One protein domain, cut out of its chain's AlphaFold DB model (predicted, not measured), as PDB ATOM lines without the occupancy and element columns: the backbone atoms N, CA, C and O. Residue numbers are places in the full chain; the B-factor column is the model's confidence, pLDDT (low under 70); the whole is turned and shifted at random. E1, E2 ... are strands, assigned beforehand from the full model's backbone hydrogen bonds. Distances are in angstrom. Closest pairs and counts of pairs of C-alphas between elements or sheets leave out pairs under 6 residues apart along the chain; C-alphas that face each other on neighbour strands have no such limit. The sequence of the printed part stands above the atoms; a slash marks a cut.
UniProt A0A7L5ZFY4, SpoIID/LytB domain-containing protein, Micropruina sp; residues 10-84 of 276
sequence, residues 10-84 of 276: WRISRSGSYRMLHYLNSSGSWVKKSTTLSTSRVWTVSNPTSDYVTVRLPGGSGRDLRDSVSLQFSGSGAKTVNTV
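AT A GLANCE: This is residues 10 to 84 of the 276 residues of the protein "SpoIID/LytB domain-containing protein" of Micropruina sp (UniProt A0A7L5ZFY4). A three-stranded sheet, E4 E7 E8, and the hairpin E5 E6 form a small, loose sandwich, only partly face to face: they come close near residues 46, 53 and 68 and open from there like a V. A second three-stranded sheet, the strongly twisted meander E1 E2 E3, makes a separate wing, joined to this pair through residues 35 to 42. The printed part has 75 residues with eight named strands, E1 to E8 in order, and no named helix; the class is all strand. The sheet orders are E4 - E7 - E8, E5 - E6 and E1 - E2 - E3, all antiparallel. The whole is compact, with a radius of gyration of the C-alphas of 12.9 A and spans of 34 by 32 by 25 A.

HOW THE PARTS SIT: E7, residues 68 to 74, is the inner strand between E4, residues 43 to 46, and E8, residues 77 to 83. E4 and E7 are antiparallel at 166 degrees, with N 45 and O 69 within hydrogen-bond range at 2.8 A. E7 and E8 form a hairpin at 153 degrees, with N 70 and O 81 at 2.8 A. E5, residues 52 to 56, and E6, residues 62 to 66, form a hairpin at 156 degrees, with N 53 and O 65 at 2.8 A. The sheets E4 E7 E8 and E5 E6 make a sandwich, two sheets face to face, with best planes 38 degrees apart and strands at 51 degrees. The closest C-alphas of E4 and E5 are those of Ser 46 and Val 53, 6.0 A apart; those of E6 and E8 are Leu 65 and Asn 82, 7.0 A apart. E1, residues 10 to 15, E2, residues 18 to 24, and E3, residues 30 to 34, form a meander, each strand the antiparallel neighbour of the one before. N 13 and O 20 are 3.0 A apart between E1 and E2, and N 31 and O 23 are 2.8 A apart between E2 and E3. E1, E2 and E3 are apart from E4, E5, E6, E7 and E8.

IN THESE COORDINATES: E1 begins at C-alpha 10, (36.271, 5.740, -38.047), and is 16.3 A long. E2 measures 19.8 A, E7 and E8 19.1 A each. E4 starts at C-alpha 43, (46.523, 10.168, -38.078), and E8 ends at C-alpha 83, (47.021, 14.478, -26.995).

THE WHOLE: The two C-alphas farthest apart are those of Ser 27 and Gly 75, 35.6 A. The printed part has no cut. The link from E3 to E4 is short, the others are tight. The mean pLDDT of the printed part is 88.6, and no printed residue is under 70.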
ATOM      1  N   TRP A  10      35.070   6.158 -37.332       89.88
ATOM      2  CA  TRP A  10      36.271   5.740 -38.047       89.88
ATOM      3  C   TRP A  10      36.729   4.383 -37.524       89.88
ATOM      4  O   TRP A  10      36.636   4.109 -36.328       89.88
ATOM      5  N   ARG A  11      37.240   3.530 -38.412       89.81
ATOM      6  CA  ARG A  11      37.959   2.313 -38.019       89.81
ATOM      7  C   ARG A  11      39.158   2.091 -38.918       89.81
ATOM      8  O   ARG A  11      39.135   2.428 -40.104       89.81
ATOM      9  N   ILE A  12      40.167   1.451 -38.352       87.81
ATOM     10  CA  ILE A  12      41.335   0.979 -39.081       87.81
ATOM     11  C   ILE A  12      41.305  -0.543 -39.059       87.81
ATOM     12  O   ILE A  12      41.125  -1.148 -38.005       87.81
ATOM     13  N   SER A  13      41.459  -1.155 -40.224       86.81
ATOM     14  CA  SER A  13      41.543  -2.607 -40.394       86.81
ATOM     15  C   SER A  13      42.884  -2.976 -41.029       86.81
ATOM     16  O   SER A  13      43.562  -2.124 -41.607       86.81
ATOM     17  N   ARG A  14      43.295  -4.241 -40.905       85.06
ATOM     18  CA  ARG A  14      44.481  -4.771 -41.593       85.06
ATOM     19  C   ARG A  14      44.059  -5.554 -42.836       85.06
ATOM     20  O   ARG A  14      43.055  -6.257 -42.803       85.06
ATOM     21  N   SER A  15      44.841  -5.442 -43.904       82.38
ATOM     22  CA  SER A  15      44.766  -6.298 -45.092       82.38
ATOM     23  C   SER A  15      46.194  -6.665 -45.485       82.38
ATOM     24  O   SER A  15      46.945  -5.824 -45.977       82.38
ATOM     25  N   GLY A  16      46.609  -7.890 -45.148       83.75
ATOM     26  CA  GLY A  16      48.013  -8.297 -45.220       83.75
ATOM     27  C   GLY A  16      48.923  -7.395 -44.370       83.75
ATOM     28  O   GLY A  16      48.689  -7.190 -43.173       83.75
ATOM     29  N   SER A  17      49.957  -6.833 -45.000       78.50
ATOM     30  CA  SER A  17      50.885  -5.870 -44.389       78.50
ATOM     31  C   SER A  17      50.323  -4.445 -44.302       78.50
ATOM     32  O   SER A  17      50.841  -3.633 -43.533       78.50
ATOM     33  N   TYR A  18      49.245  -4.142 -45.030       81.44
ATOM     34  CA  TYR A  18      48.670  -2.804 -45.114       81.44
ATOM     35  C   TYR A  18      47.608  -2.556 -44.049       81.44
ATOM     36  O   TYR A  18      46.986  -3.471 -43.497       81.44
ATOM     37  N   ARG A  19      47.364  -1.270 -43.792       86.12
ATOM     38  CA  ARG A  19      46.236  -0.814 -42.981       86.12
ATOM     39  C   ARG A  19      45.310   0.050 -43.808       86.12
ATOM     40  O   ARG A  19      45.766   0.987 -44.460       86.12
ATOM     41  N   MET A  20      44.025  -0.265 -43.735       88.62
ATOM     42  CA  MET A  20      42.962   0.429 -44.446       88.62
ATOM     43  C   MET A  20      42.193   1.314 -43.477       88.62
ATOM     44  O   MET A  20      41.908   0.914 -42.346       88.62
ATOM     45  N   LEU A  21      41.818   2.505 -43.935       89.56
ATOM     46  CA  LEU A  21      40.955   3.411 -43.189       89.56
ATOM     47  C   LEU A  21      39.549   3.351 -43.761       89.56
ATOM     48  O   LEU A  21      39.346   3.540 -44.962       89.56
ATOM     49  N   HIS A  22      38.582   3.131 -42.881       91.75
ATOM     50  CA  HIS A  22      37.169   3.147 -43.212       91.75
ATOM     51  C   HIS A  22      36.441   4.174 -42.353       91.75
ATOM     52  O   HIS A  22      36.824   4.418 -41.206       91.75
ATOM     53  N   TYR A  23      35.348   4.704 -42.888       92.12
ATOM     54  CA  TYR A  23      34.374   5.462 -42.118       92.12
ATOM     55  C   TYR A  23      32.996   4.823 -42.226       92.12
ATOM     56  O   TYR A  23      32.669   4.194 -43.231       92.12
ATOM     57  N   LEU A  24      32.196   4.979 -41.182       92.62
ATOM     58  CA  LEU A  24      30.780   4.662 -41.208       92.62
ATOM     59  C   LEU A  24      30.051   5.879 -41.776       92.62
ATOM     60  O   LEU A  24      30.130   6.964 -41.190       92.62
ATOM     61  N   ASN A  25      29.399   5.716 -42.924       90.50
ATOM     62  CA  ASN A  25      28.636   6.796 -43.540       90.50
ATOM     63  C   ASN A  25      27.308   7.045 -42.786       90.50
ATOM     64  O   ASN A  25      26.945   6.316 -41.855       90.50
ATOM     65  N   SER A  26      26.562   8.071 -43.196       87.44
ATOM     66  CA  SER A  26      25.252   8.403 -42.619       87.44
ATOM     67  C   SER A  26      24.229   7.265 -42.738       87.44
ATOM     68  O   SER A  26      23.428   7.088 -41.824       87.44
ATOM     69  N   SER A  27      24.308   6.442 -43.792       89.19
ATOM     70  CA  SER A  27      23.427   5.286 -44.012       89.19
ATOM     71  C   SER A  27      23.809   4.035 -43.205       89.19
ATOM     72  O   SER A  27      23.162   3.005 -43.348       89.19
ATOM     73  N   GLY A  28      24.859   4.087 -42.376       90.12
ATOM     74  CA  GLY A  28      25.294   2.946 -41.558       90.12
ATOM     75  C   GLY A  28      26.172   1.922 -42.285       90.12
ATOM     76  O   GLY A  28      26.435   0.851 -41.743       90.12
ATOM     77  N   SER A  29      26.679   2.250 -43.472       92.75
ATOM     78  CA  SER A  29      27.582   1.399 -44.250       92.75
ATOM     79  C   SER A  29      29.042   1.804 -44.048       92.75
ATOM     80  O   SER A  29      29.395   2.988 -44.060       92.75
ATOM     81  N   TRP A  30      29.926   0.817 -43.881       93.44
ATOM     82  CA  TRP A  30      31.369   1.057 -43.820       93.44
ATOM     83  C   TRP A  30      31.933   1.310 -45.217       93.44
ATOM     84  O   TRP A  30      32.019   0.397 -46.035       93.44
ATOM     85  N   VAL A  31      32.398   2.530 -45.461       93.19
ATOM     86  CA  VAL A  31      33.013   2.948 -46.723       93.19
ATOM     87  C   VAL A  31      34.529   2.996 -46.566       93.19
ATOM     88  O   VAL A  31      35.061   3.486 -45.566       93.19
ATOM     89  N   LYS A  32      35.252   2.460 -47.554       92.50
ATOM     90  CA  LYS A  32      36.718   2.508 -47.608       92.50
ATOM     91  C   LYS A  32      37.168   3.915 -48.020       92.50
ATOM     92  O   LYS A  32      36.777   4.392 -49.077       92.50
ATOM     93  N   LYS A  33      37.994   4.570 -47.196       88.75
ATOM     94  CA  LYS A  33      38.565   5.902 -47.478       88.75
ATOM     95  C   LYS A  33      39.985   5.835 -48.026       88.75
ATOM     96  O   LYS A  33      40.333   6.644 -48.874       88.75
ATOM     97  N   SER A  34      40.796   4.903 -47.526       85.12
ATOM     98  CA  SER A  34      42.149   4.642 -48.031       85.12
ATOM     99  C   SER A  34      42.477   3.155 -47.938       85.12
ATOM    100  O   SER A  34      42.109   2.498 -46.960       85.12
ATOM    101  N   THR A  35      43.173   2.637 -48.949       82.00
ATOM    102  CA  THR A  35      43.694   1.264 -49.020       82.00
ATOM    103  C   THR A  35      45.025   1.098 -48.289       82.00
ATOM    104  O   THR A  35      45.301   0.010 -47.793       82.00
ATOM    105  N   THR A  36      45.797   2.180 -48.152       82.00
ATOM    106  CA  THR A  36      47.092   2.180 -47.468       82.00
ATOM    107  C   THR A  36      47.232   3.434 -46.617       82.00
ATOM    108  O   THR A  36      47.101   4.560 -47.103       82.00
ATOM    109  N   LEU A  37      47.502   3.259 -45.325       83.88
ATOM    110  CA  LEU A  37      47.907   4.353 -44.451       83.88
ATOM    111  C   LEU A  37      49.422   4.478 -44.443       83.88
ATOM    112  O   LEU A  37      50.122   3.517 -44.132       83.88
ATOM    113  N   SER A  38      49.906   5.680 -44.755       82.69
ATOM    114  CA  SER A  38      51.311   6.018 -44.550       82.69
ATOM    115  C   SER A  38      51.675   5.811 -43.082       82.69
ATOM    116  O   SER A  38      50.994   6.331 -42.190       82.69
ATOM    117  N   THR A  39      52.749   5.055 -42.861       81.12
ATOM    118  CA  THR A  39      53.319   4.774 -41.543       81.12
ATOM    119  C   THR A  39      54.120   5.952 -40.993       81.12
ATOM    120  O   THR A  39      54.277   6.050 -39.782       81.12
ATOM    121  N   SER A  40      54.575   6.879 -41.844       82.81
ATOM    122  CA  SER A  40      55.248   8.115 -41.417       82.81
ATOM    123  C   SER A  40      54.274   9.230 -41.030       82.81
ATOM    124  O   SER A  40      54.672  10.222 -40.425       82.81
ATOM    125  N   ARG A  41      52.985   9.086 -41.362       84.12
ATOM    126  CA  ARG A  41      51.952  10.074 -41.043       84.12
ATOM    127  C   ARG A  41      51.300   9.781 -39.694       84.12
ATOM    128  O   ARG A  41      50.848   8.666 -39.447       84.12
ATOM    129  N   VAL A  42      51.135  10.824 -38.881       87.50
ATOM    130  CA  VAL A  42      50.283  10.792 -37.684       87.50
ATOM    131  C   VAL A  42      48.827  11.034 -38.089       87.50
ATOM    132  O   VAL A  42      48.491  12.031 -38.736       87.50
ATOM    133  N   TRP A  43      47.944  10.099 -37.733       87.69
ATOM    134  CA  TRP A  43      46.523  10.168 -38.078       87.69
ATOM    135  C   TRP A  43      45.706  10.611 -36.869       87.69
ATOM    136  O   TRP A  43      45.302   9.782 -36.058       87.69
ATOM    137  N   THR A  44      45.455  11.915 -36.764       90.06
ATOM    138  CA  THR A  44      44.745  12.525 -35.626       90.06
ATOM    139  C   THR A  44      43.250  12.676 -35.888       90.06
ATOM    140  O   THR A  44      42.836  12.967 -37.012       90.06
ATOM    141  N   VAL A  45      42.432  12.506 -34.857       90.00
ATOM    142  CA  VAL A  45      40.998  12.796 -34.823       90.00
ATOM    143  C   VAL A  45      40.671  13.615 -33.582       90.00
ATOM    144  O   VAL A  45      41.211  13.371 -32.508       90.00
ATOM    145  N   SER A  46      39.777  14.578 -33.747       90.75
ATOM    146  CA  SER A  46      39.167  15.371 -32.685       90.75
ATOM    147  C   SER A  46      37.688  15.555 -33.022       90.75
ATOM    148  O   SER A  46      37.277  15.356 -34.172       90.75
ATOM    149  N   ASN A  47      36.880  15.898 -32.022       87.25
ATOM    150  CA  ASN A  47      35.481  16.250 -32.225       87.25
ATOM    151  C   ASN A  47      35.246  17.688 -31.745       87.25
ATOM    152  O   ASN A  47      35.135  17.896 -30.537       87.25
ATOM    153  N   PRO A  48      35.148  18.672 -32.656       80.88
ATOM    154  CA  PRO A  48      35.010  20.075 -32.271       80.88
ATOM    155  C   PRO A  48      33.673  20.382 -31.580       80.88
ATOM    156  O   PRO A  48      33.544  21.426 -30.957       80.88
ATOM    157  N   THR A  49      32.675  19.499 -31.683       84.56
ATOM    158  CA  THR A  49      31.357  19.707 -31.069       84.56
ATOM    159  C   THR A  49      31.299  19.212 -29.628       84.56
ATOM    160  O   THR A  49      30.662  19.844 -28.795       84.56
ATOM    161  N   SER A  50      31.921  18.066 -29.331       85.06
ATOM    162  CA  SER A  50      31.841  17.450 -28.000       85.06
ATOM    163  C   SER A  50      33.113  17.589 -27.168       85.06
ATOM    164  O   SER A  50      33.089  17.197 -26.007       85.06
ATOM    165  N   ASP A  51      34.212  18.093 -27.739       87.94
ATOM    166  CA  ASP A  51      35.527  18.211 -27.083       87.94
ATOM    167  C   ASP A  51      36.109  16.862 -26.590       87.94
ATOM    168  O   ASP A  51      37.006  16.789 -25.752       87.94
ATOM    169  N   TYR A  52      35.594  15.742 -27.112       94.31
ATOM    170  CA  TYR A  52      36.122  14.406 -26.836       94.31
ATOM    171  C   TYR A  52      35.920  13.439 -28.004       94.31
ATOM    172  O   TYR A  52      34.971  13.539 -28.784       94.31
ATOM    173  N   VAL A  53      36.787  12.434 -28.078       94.25
ATOM    174  CA  VAL A  53      36.734  11.315 -29.019       94.25
ATOM    175  C   VAL A  53      36.446  10.027 -28.258       94.25
ATOM    176  O   VAL A  53      37.170   9.667 -27.333       94.25
ATOM    177  N   THR A  54      35.422   9.281 -28.673       94.12
ATOM    178  CA  THR A  54      35.192   7.927 -28.152       94.12
ATOM    179  C   THR A  54      36.083   6.922 -28.878       94.12
ATOM    180  O   THR A  54      35.894   6.644 -30.064       94.12
ATOM    181  N   VAL A  55      37.025   6.326 -28.154       93.75
ATOM    182  CA  VAL A  55      37.856   5.214 -28.627       93.75
ATOM    183  C   VAL A  55      37.228   3.899 -28.182       93.75
ATOM    184  O   VAL A  55      36.950   3.708 -27.001       93.75
ATOM    185  N   ARG A  56      37.017   2.972 -29.123       92.00
ATOM    186  CA  ARG A  56      36.605   1.596 -28.812       92.00
ATOM    187  C   ARG A  56      37.837   0.737 -28.559       92.00
ATOM    188  O   ARG A  56      38.743   0.702 -29.391       92.00
ATOM    189  N   LEU A  57      37.853   0.057 -27.422       89.56
ATOM    190  CA  LEU A  57      38.933  -0.827 -27.005       89.56
ATOM    191  C   LEU A  57      38.684  -2.264 -27.492       89.56
ATOM    192  O   LEU A  57      37.536  -2.640 -27.771       89.56
ATOM    193  N   PRO A  58      39.738  -3.097 -27.578       83.19
ATOM    194  CA  PRO A  58      39.573  -4.541 -27.719       83.19
ATOM    195  C   PRO A  58      38.625  -5.080 -26.635       83.19
ATOM    196  O   PRO A  58      38.731  -4.696 -25.474       83.19
ATOM    197  N   GLY A  59      37.670  -5.931 -27.016       83.00
ATOM    198  CA  GLY A  59      36.634  -6.439 -26.102       83.00
ATOM    199  C   GLY A  59      35.341  -5.613 -26.054       83.00
ATOM    200  O   GLY A  59      34.410  -5.984 -25.350       83.00
ATOM    201  N   GLY A  60      35.241  -4.522 -26.823       86.62
ATOM    202  CA  GLY A  60      33.975  -3.813 -27.055       86.62
ATOM    203  C   GLY A  60      33.640  -2.707 -26.049       86.62
ATOM    204  O   GLY A  60      32.674  -1.974 -26.267       86.62
ATOM    205  N   SER A  61      34.449  -2.532 -25.001       93.31
ATOM    206  CA  SER A  61      34.387  -1.355 -24.132       93.31
ATOM    207  C   SER A  61      34.874  -0.098 -24.862       93.31
ATOM    208  O   SER A  61      35.436  -0.156 -25.962       93.31
ATOM    209  N   GLY A  62      34.641   1.072 -24.273       94.56
ATOM    210  CA  GLY A  62      35.095   2.337 -24.838       94.56
ATOM    211  C   GLY A  62      35.585   3.323 -23.792       94.56
ATOM    212  O   GLY A  62      35.281   3.200 -22.606       94.56
ATOM    213  N   ARG A  63      36.337   4.318 -24.252       95.62
ATOM    214  CA  ARG A  63      36.760   5.472 -23.458       95.62
ATOM    215  C   ARG A  63      36.468   6.751 -24.223       95.62
ATOM    216  O   ARG A  63      36.815   6.849 -25.397       95.62
ATOM    217  N   ASP A  64      35.849   7.712 -23.555       96.62
ATOM    218  CA  ASP A  64      35.735   9.080 -24.050       96.62
ATOM    219  C   ASP A  64      37.017   9.815 -23.639       96.62
ATOM    220  O   ASP A  64      37.304   9.953 -22.450       96.62
ATOM    221  N   LEU A  65      37.818  10.230 -24.616       97.00
ATOM    222  CA  LEU A  65      39.112  10.879 -24.419       97.00
ATOM    223  C   LEU A  65      39.012  12.335 -24.860       97.00
ATOM    224  O   LEU A  65      38.587  12.589 -25.985       97.00
ATOM    225  N   ARG A  66      39.373  13.277 -23.986       96.44
ATOM    226  CA  ARG A  66      39.307  14.708 -24.306       96.44
ATOM    227  C   ARG A  66      40.281  15.091 -25.413       96.44
ATOM    228  O   ARG A  66      41.270  14.392 -25.655       96.44
ATOM    229  N   ASP A  67      39.985  16.217 -26.044       95.06
ATOM    230  CA  ASP A  67      40.800  16.880 -27.053       95.06
ATOM    231  C   ASP A  67      40.969  16.006 -28.310       95.06
ATOM    232  O   ASP A  67      40.046  15.878 -29.124       95.06
ATOM    233  N   SER A  68      42.140  15.392 -28.503       94.62
ATOM    234  CA  SER A  68      42.433  14.645 -29.726       94.62
ATOM    235  C   SER A  68      43.114  13.305 -29.488       94.62
ATOM    236  O   SER A  68      43.892  13.103 -28.557       94.62
ATOM    237  N   VAL A  69      42.832  12.362 -30.379       94.88
ATOM    238  CA  VAL A  69      43.423  11.027 -30.380       94.88
ATOM    239  C   VAL A  69      44.122  10.813 -31.707       94.88
ATOM    240  O   VAL A  69      43.570  11.098 -32.766       94.88
ATOM    241  N   SER A  70      45.333  10.282 -31.661       92.75
ATOM    242  CA  SER A  70      46.130   9.982 -32.837       92.75
ATOM    243  C   SER A  70      46.502   8.509 -32.903       92.75
ATOM    244  O   SER A  70      46.674   7.837 -31.886       92.75
ATOM    245  N   LEU A  71      46.627   8.004 -34.125       90.00
ATOM    246  CA  LEU A  71      47.314   6.751 -34.392       90.00
ATOM    247  C   LEU A  71      48.746   7.062 -34.824       90.00
ATOM    248  O   LEU A  71      48.953   7.755 -35.824       90.00
ATOM    249  N   GLN A  72      49.707   6.490 -34.107       88.75
ATOM    250  CA  GLN A  72      51.128   6.581 -34.422       88.75
ATOM    251  C   GLN A  72      51.690   5.190 -34.705       88.75
ATOM    252  O   GLN A  72      51.536   4.271 -33.901       88.75
ATOM    253  N   PHE A  73      52.328   5.006 -35.857       84.38
ATOM    254  CA  PHE A  73      52.939   3.729 -36.213       84.38
ATOM    255  C   PHE A  73      54.324   3.590 -35.582       84.38
ATOM    256  O   PHE A  73      55.066   4.558 -35.469       84.38
ATOM    257  N   SER A  74      54.669   2.369 -35.174       78.00
ATOM    258  CA  SER A  74      55.968   2.043 -34.583       78.00
ATOM    259  C   SER A  74      56.338   0.621 -34.991       78.00
ATOM    260  O   SER A  74      55.707  -0.338 -34.537       78.00
ATOM    261  N   GLY A  75      57.328   0.480 -35.875       78.19
ATOM    262  CA  GLY A  75      57.645  -0.799 -36.516       78.19
ATOM    263  C   GLY A  75      56.428  -1.385 -37.244       78.19
ATOM    264  O   GLY A  75      55.731  -0.687 -37.978       78.19
ATOM    265  N   SER A  76      56.125  -2.663 -37.005       76.81
ATOM    266  CA  SER A  76      54.930  -3.342 -37.543       76.81
ATOM    267  C   SER A  76      53.625  -3.013 -36.784       76.81
ATOM    268  O   SER A  76      52.513  -3.340 -37.239       76.81
ATOM    269  N   GLY A  77      53.751  -2.349 -35.629       82.50
ATOM    270  CA  GLY A  77      52.681  -2.006 -34.695       82.50
ATOM    271  C   GLY A  77      52.167  -0.573 -34.843       82.50
ATOM    272  O   GLY A  77      52.546   0.178 -35.741       82.50
ATOM    273  N   ALA A  78      51.188  -0.205 -34.024       84.25
ATOM    274  CA  ALA A  78      50.844   1.194 -33.792       84.25
ATOM    275  C   ALA A  78      50.325   1.386 -32.382       84.25
ATOM    276  O   ALA A  78      49.837   0.450 -31.753       84.25
ATOM    277  N   LYS A  79      50.412   2.633 -31.948       88.38
ATOM    278  CA  LYS A  79      49.952   3.115 -30.665       88.38
ATOM    279  C   LYS A  79      48.824   4.107 -30.895       88.38
ATOM    280  O   LYS A  79      48.852   4.894 -31.843       88.38
ATOM    281  N   THR A  80      47.836   4.042 -30.018       91.56
ATOM    282  CA  THR A  80      46.823   5.084 -29.881       91.56
ATOM    283  C   THR A  80      47.350   6.067 -28.848       91.56
ATOM    284  O   THR A  80      47.620   5.663 -27.722       91.56
ATOM    285  N   VAL A  81      47.525   7.330 -29.227       93.81
ATOM    286  CA  VAL A  81      48.071   8.376 -28.355       93.81
ATOM    287  C   VAL A  81      47.032   9.478 -28.207       93.81
ATOM    288  O   VAL A  81      46.590  10.052 -29.202       93.81
ATOM    289  N   ASN A  82      46.625   9.765 -26.973       95.88
ATOM    290  CA  ASN A  82      45.746  10.889 -26.667       95.88
ATOM    291  C   ASN A  82      46.595  12.132 -26.395       95.88
ATOM    292  O   ASN A  82      47.389  12.145 -25.461       95.88
ATOM    293  N   THR A  83      46.426  13.161 -27.219       95.38
ATOM    294  CA  THR A  83      47.021  14.478 -26.995       95.38
ATOM    295  C   THR A  83      45.977  15.337 -26.309       95.38
ATOM    296  O   THR A  83      44.924  15.601 -26.892       95.38
ATOM    297  N   VAL A  84      46.273  15.719 -25.069       95.94
ATOM    298  CA  VAL A  84      45.340  16.359 -24.145       95.94
ATOM    299  C   VAL A  84      46.043  17.486 -23.384       95.94
ATOM    300  O   VAL A  84      47.232  17.389 -23.075       95.94
TER     301      VAL A  84